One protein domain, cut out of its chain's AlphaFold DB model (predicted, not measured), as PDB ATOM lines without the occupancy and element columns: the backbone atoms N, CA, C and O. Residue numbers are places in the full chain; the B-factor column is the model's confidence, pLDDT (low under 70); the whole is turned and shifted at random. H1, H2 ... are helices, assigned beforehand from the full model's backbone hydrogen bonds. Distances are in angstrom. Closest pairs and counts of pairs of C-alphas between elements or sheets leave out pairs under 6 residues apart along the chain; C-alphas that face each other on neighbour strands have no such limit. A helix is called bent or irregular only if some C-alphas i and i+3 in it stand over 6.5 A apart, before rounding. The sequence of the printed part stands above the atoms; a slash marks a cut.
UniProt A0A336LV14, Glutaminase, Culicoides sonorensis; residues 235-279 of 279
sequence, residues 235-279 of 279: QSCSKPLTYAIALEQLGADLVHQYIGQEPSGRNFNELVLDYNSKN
ATOM      1  N   GLN A 235     148.053 186.613  91.306       92.81
ATOM      2  CA  GLN A 235     148.462 185.967  92.562       92.81
ATOM      3  C   GLN A 235     148.047 184.480  92.591       92.81
ATOM      4  O   GLN A 235     148.172 183.786  91.575       92.81
ATOM      5  N   SER A 236     147.561 183.950  93.719       92.69
ATOM      6  CA  SER A 236     147.170 182.534  93.819       92.69
ATOM      7  C   SER A 236     146.024 182.124  92.900       92.69
ATOM      8  O   SER A 236     145.903 180.930  92.639       92.69
ATOM      9  N   CYS A 237     145.252 183.058  92.333       95.25
ATOM     10  CA  CYS A 237     144.232 182.731  91.332       95.25
ATOM     11  C   CYS A 237     144.837 182.121  90.052       95.25
ATOM     12  O   CYS A 237     144.116 181.533  89.255       95.25
ATOM     13  N   SER A 238     146.160 182.217  89.855       96.88
ATOM     14  CA  SER A 238     146.870 181.529  88.766       96.88
ATOM     15  C   SER A 238     147.040 180.019  88.982       96.88
ATOM     16  O   SER A 238     147.184 179.289  88.004       96.88
ATOM     17  N   LYS A 239     147.002 179.520  90.226       94.31
ATOM     18  CA  LYS A 239     147.314 178.112  90.540       94.31
ATOM     19  C   LYS A 239     146.380 177.112  89.836       94.31
ATOM     20  O   LYS A 239     146.911 176.194  89.213       94.31
ATOM     21  N   PRO A 240     145.039 177.283  89.842       95.81
ATOM     22  CA  PRO A 240     144.148 176.363  89.130       95.81
ATOM     23  C   PRO A 240     144.380 176.360  87.615       95.81
ATOM     24  O   PRO A 240     144.264 175.315  86.982       95.81
ATOM     25  N   LEU A 241     144.756 177.506  87.034       96.19
ATOM     26  CA  LEU A 241     145.063 177.612  85.605       96.19
ATOM     27  C   LEU A 241     146.342 176.843  85.261       96.19
ATOM     28  O   LEU A 241     146.350 176.050  84.323       96.19
ATOM     29  N   THR A 242     147.405 177.030  86.047       96.25
ATOM     30  CA  THR A 242     148.662 176.287  85.882       96.25
ATOM     31  C   THR A 242     148.447 174.785  86.052       96.25
ATOM     32  O   THR A 242     148.990 173.996  85.282       96.25
ATOM     33  N   TYR A 243     147.624 174.387  87.023       96.06
ATOM     34  CA  TYR A 243     147.262 172.990  87.240       96.06
ATOM     35  C   TYR A 243     146.503 172.396  86.045       96.06
ATOM     36  O   TYR A 243     146.887 171.338  85.557       96.06
ATOM     37  N   ALA A 244     145.500 173.099  85.508       97.31
ATOM     38  CA  ALA A 244     144.775 172.654  84.317       97.31
ATOM     39  C   ALA A 244     145.698 172.486  83.096       97.31
ATOM     40  O   ALA A 244     145.587 171.497  82.378       97.31
ATOM     41  N   ILE A 245     146.650 173.406  82.893       97.62
ATOM     42  CA  ILE A 245     147.653 173.298  81.819       97.62
ATOM     43  C   ILE A 245     148.544 172.067  82.021       97.62
ATOM     44  O   ILE A 245     148.808 171.342  81.065       97.62
ATOM     45  N   ALA A 246     148.997 171.814  83.253       97.56
ATOM     46  CA  ALA A 246     149.816 170.644  83.557       97.56
ATOM     47  C   ALA A 246     149.050 169.337  83.302       97.56
ATOM     48  O   ALA A 246     149.600 168.424  82.691       97.56
ATOM     49  N   LEU A 247     147.780 169.266  83.715       97.38
ATOM     50  CA  LEU A 247     146.917 168.113  83.450       97.38
ATOM     51  C   LEU A 247     146.723 167.870  81.951       97.38
ATOM     52  O   LEU A 247     146.836 166.731  81.511       97.38
ATOM     53  N   GLU A 248     146.471 168.925  81.175       97.94
ATOM     54  CA  GLU A 248     146.287 168.829  79.722       97.94
ATOM     55  C   GLU A 248     147.557 168.327  79.017       97.94
ATOM     56  O   GLU A 248     147.486 167.523  78.092       97.94
ATOM     57  N   GLN A 249     148.735 168.784  79.454       98.00
ATOM     58  CA  GLN A 249     150.004 168.461  78.796       98.00
ATOM     59  C   GLN A 249     150.610 167.122  79.225       98.00
ATOM     60  O   GLN A 249     151.275 166.470  78.421       98.00
ATOM     61  N   LEU A 250     150.445 166.740  80.493       97.56
ATOM     62  CA  LEU A 250     151.162 165.618  81.111       97.56
ATOM     63  C   LEU A 250     150.240 164.472  81.541       97.56
ATOM     64  O   LEU A 250     150.724 163.382  81.846       97.56
ATOM     65  N   GLY A 251     148.928 164.705  81.563       97.19
ATOM     66  CA  GLY A 251     147.947 163.762  82.078       97.19
ATOM     67  C   GLY A 251     147.894 163.732  83.606       97.19
ATOM     68  O   GLY A 251     148.860 164.033  84.314       97.19
ATOM     69  N   ALA A 252     146.733 163.337  84.127       96.38
ATOM     70  CA  ALA A 252     146.479 163.275  85.563       96.38
ATOM     71  C   ALA A 252     147.436 162.315  86.288       96.38
ATOM     72  O   ALA A 252     147.968 162.669  87.339       96.38
ATOM     73  N   ASP A 253     147.708 161.146  85.704       96.25
ATOM     74  CA  ASP A 253     148.538 160.112  86.332       96.25
ATOM     75  C   ASP A 253     149.954 160.604  86.644       96.25
ATOM     76  O   ASP A 253     150.482 160.316  87.716       96.25
ATOM     77  N   LEU A 254     150.571 161.362  85.731       96.25
ATOM     78  CA  LEU A 254     151.913 161.900  85.943       96.25
ATOM     79  C   LEU A 254     151.889 163.079  86.914       96.25
ATOM     80  O   LEU A 254     152.682 163.117  87.851       96.25
ATOM     81  N   VAL A 255     150.967 164.026  86.733       96.44
ATOM     82  CA  VAL A 255     150.857 165.209  87.603       96.44
ATOM     83  C   VAL A 255     150.643 164.797  89.062       96.44
ATOM     84  O   VAL A 255     151.317 165.301  89.962       96.44
ATOM     85  N   HIS A 256     149.778 163.815  89.299       95.56
ATOM     86  CA  HIS A 256     149.465 163.340  90.643       95.56
ATOM     87  C   HIS A 256     150.512 162.425  91.263       95.56
ATOM     88  O   HIS A 256     150.362 162.032  92.418       95.56
ATOM     89  N   GLN A 257     151.614 162.130  90.575       94.94
ATOM     90  CA  GLN A 257     152.810 161.624  91.249       94.94
ATOM     91  C   GLN A 257     153.498 162.715  92.082       94.94
ATOM     92  O   GLN A 257     154.185 162.375  93.041       94.94
ATOM     93  N   TYR A 258     153.277 163.998  91.774       92.06
ATOM     94  CA  TYR A 258     153.968 165.125  92.410       92.06
ATOM     95  C   TYR A 258     153.090 165.962  93.344       92.06
ATOM     96  O   TYR A 258     153.621 166.555  94.282       92.06
ATOM     97  N   ILE A 259     151.778 166.026  93.096       90.12
ATOM     98  CA  ILE A 259     150.836 166.829  93.893       90.12
ATOM     99  C   ILE A 259     149.597 166.030  94.310       90.12
ATOM    100  O   ILE A 259     149.089 165.200  93.544       90.12
ATOM    101  N   GLY A 260     149.124 166.289  95.529       84.94
ATOM    102  CA  GLY A 260     147.936 165.667  96.111       84.94
ATOM    103  C   GLY A 260     146.621 166.141  95.477       84.94
ATOM    104  O   GLY A 260     146.579 167.080  94.683       84.94
ATOM    105  N   GLN A 261     145.530 165.454  95.820       86.88
ATOM    106  CA  GLN A 261     144.162 165.789  95.382       86.88
ATOM    107  C   GLN A 261     143.241 166.171  96.540       86.88
ATOM    108  O   GLN A 261     142.186 166.766  96.325       86.88
ATOM    109  N   GLU A 262     143.619 165.806  97.761       83.56
ATOM    110  CA  GLU A 262     142.803 166.029  98.941       83.56
ATOM    111  C   GLU A 262     143.139 167.380  99.575       83.56
ATOM    112  O   GLU A 262     144.306 167.781  99.611       83.56
ATOM    113  N   PRO A 263     142.133 168.104 100.089       76.81
ATOM    114  CA  PRO A 263     142.399 169.292 100.878       76.81
ATOM    115  C   PRO A 263     143.189 168.899 102.130       76.81
ATOM    116  O   PRO A 263     142.863 167.921 102.800       76.81
ATOM    117  N   SER A 264     144.187 169.701 102.497       69.50
ATOM    118  CA  SER A 264     145.034 169.427 103.667       69.50
ATOM    119  C   SER A 264     144.270 169.439 104.999       69.50
ATOM    120  O   SER A 264     144.762 168.911 105.995       69.50
ATOM    121  N   GLY A 265     143.095 170.083 105.049       60.94
ATOM    122  CA  GLY A 265     142.318 170.289 106.276       60.94
ATOM    123  C   GLY A 265     143.029 171.161 107.323       60.94
ATOM    124  O   GLY A 265     142.604 171.186 108.477       60.94
ATOM    125  N   ARG A 266     144.120 171.847 106.949       62.31
ATOM    126  CA  ARG A 266     145.004 172.605 107.849       62.31
ATOM    127  C   ARG A 266     145.372 173.968 107.270       62.31
ATOM    128  O   ARG A 266     145.171 174.230 106.086       62.31
ATOM    129  N   ASN A 267     145.910 174.839 108.123       61.97
ATOM    130  CA  ASN A 267     146.296 176.196 107.743       61.97
ATOM    131  C   ASN A 267     147.345 176.189 106.618       61.97
ATOM    132  O   ASN A 267     148.307 175.428 106.651       61.97
ATOM    133  N   PHE A 268     147.182 177.094 105.648       51.94
ATOM    134  CA  PHE A 268     147.989 177.185 104.421       51.94
ATOM    135  C   PHE A 268     149.507 177.358 104.650       51.94
ATOM    136  O   PHE A 268     150.301 177.040 103.769       51.94
ATOM    137  N   ASN A 269     149.918 177.838 105.829       52.41
ATOM    138  CA  ASN A 269     151.319 178.117 106.163       52.41
ATOM    139  C   ASN A 269     152.056 176.937 106.824       52.41
ATOM    140  O   ASN A 269     153.200 177.091 107.254       52.41
ATOM    141  N   GLU A 270     151.430 175.764 106.919       55.72
ATOM    142  CA  GLU A 270     152.099 174.559 107.406       55.72
ATOM    143  C   GLU A 270     152.837 173.855 106.256       55.72
ATOM    144  O   GLU A 270     152.230 173.405 105.287       55.72
ATOM    145  N   LEU A 271     154.168 173.752 106.360       50.75
ATOM    146  CA  LEU A 271     154.986 172.910 105.480       50.75
ATOM    147  C   LEU A 271     154.740 171.443 105.837       50.75
ATOM    148  O   LEU A 271     155.432 170.887 106.691       50.75
ATOM    149  N   VAL A 272     153.736 170.825 105.223       55.28
ATOM    150  CA  VAL A 272     153.383 169.430 105.493       55.28
ATOM    151  C   VAL A 272     153.065 168.726 104.186       55.28
ATOM    152  O   VAL A 272     152.298 169.223 103.370       55.28
ATOM    153  N   LEU A 273     153.668 167.553 104.025       58.06
ATOM    154  CA  LEU A 273     153.364 166.630 102.948       58.06
ATOM    155  C   LEU A 273     152.205 165.717 103.374       58.06
ATOM    156  O   LEU A 273     152.083 165.380 104.555       58.06
ATOM    157  N   ASP A 274     151.380 165.286 102.425       60.09
ATOM    158  CA  ASP A 274     150.395 164.230 102.632       60.09
ATOM    159  C   ASP A 274     151.067 162.905 103.054       60.09
ATOM    160  O   ASP A 274     152.295 162.766 103.100       60.09
ATOM    161  N   TYR A 275     150.261 161.887 103.361       63.59
ATOM    162  CA  TYR A 275     150.760 160.569 103.774       63.59
ATOM    163  C   TYR A 275     151.629 159.874 102.705       63.59
ATOM    164  O   TYR A 275     152.346 158.925 103.025       63.59
ATOM    165  N   ASN A 276     151.608 160.365 101.461       64.62
ATOM    166  CA  ASN A 276     152.433 159.912 100.344       64.62
ATOM    167  C   ASN A 276     153.628 160.840 100.062       64.62
ATOM    168  O   ASN A 276     154.270 160.697  99.020       64.62
ATOM    169  N   SER A 277     153.958 161.761 100.969       71.19
ATOM    170  CA  SER A 277     155.040 162.738 100.801       71.19
ATOM    171  C   SER A 277     154.835 163.727  99.635       71.19
ATOM    172  O   SER A 277     155.814 164.191  99.047       71.19
ATOM    173  N   LYS A 278     153.585 164.074  99.298       58.22
ATOM    174  CA  LYS A 278     153.227 165.071  98.268       58.22
ATOM    175  C   LYS A 278     152.670 166.348  98.897       58.22
ATOM    176  O   LYS A 278     152.065 166.291  99.960       58.22
ATOM    177  N   ASN A 279     152.891 167.493  98.248       55.91
ATOM    178  CA  ASN A 279     152.253 168.763  98.636       55.91
ATOM    179  C   ASN A 279     150.841 168.887  98.059       55.91
ATOM    180  O   ASN A 279     150.585 168.283  96.987       55.91
TER     181      ASN A 279
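This is residues 235 to 279 of the 279 residues of the protein "Glutaminase" of Culicoides sonorensis (UniProt A0A336LV14). What is the shape? A flat arch: H1 makes one leg, little H2 sits at its far end, and residues 256 to 279, with no named element, run away as a loop that folds back toward residues 258 to 260. Residues 235 to 242 of H1 and residues 265 to 270 stick out. What is it made of? The printed part has 45 residues, 20 of them, under half, in two named helices, H1 then H2, with no named strand; the class is all helix. It is only just loose, close to compact, with a radius of gyration of the C-alphas of 11.5 A, and spans 29 by 27 by 13 A.

How does H1, residues 235 to 250, stand to H2, residues 252 to 255? They are close but not clearly touching; their closest C-alphas, of Leu 247 and Val 255, are 6.4 A apart. A tight link joins them. What do the backbones show? In H1, 9 of 12 O i to N i+4 pairs are within hydrogen-bond range; H2 is too short for such a pair.

Where is H1? It runs 23.5 A from C-alpha 235 at (148.462, 185.967, 92.562) to C-alpha 250. It is only just irregular: C-alphas 237 and 240 are 6.7 A apart. Where does H2 end? It ends at C-alpha 255 at (150.857, 165.209, 87.603), 5.2 A from C-alpha 252.

How large is it? The two C-alphas farthest apart, of Gln 249 and Asn 267, are 30.2 A apart. The printed part has no cut. Where is confidence low? The pLDDT is under 70 at residues 264 to 276 and 278 to 279.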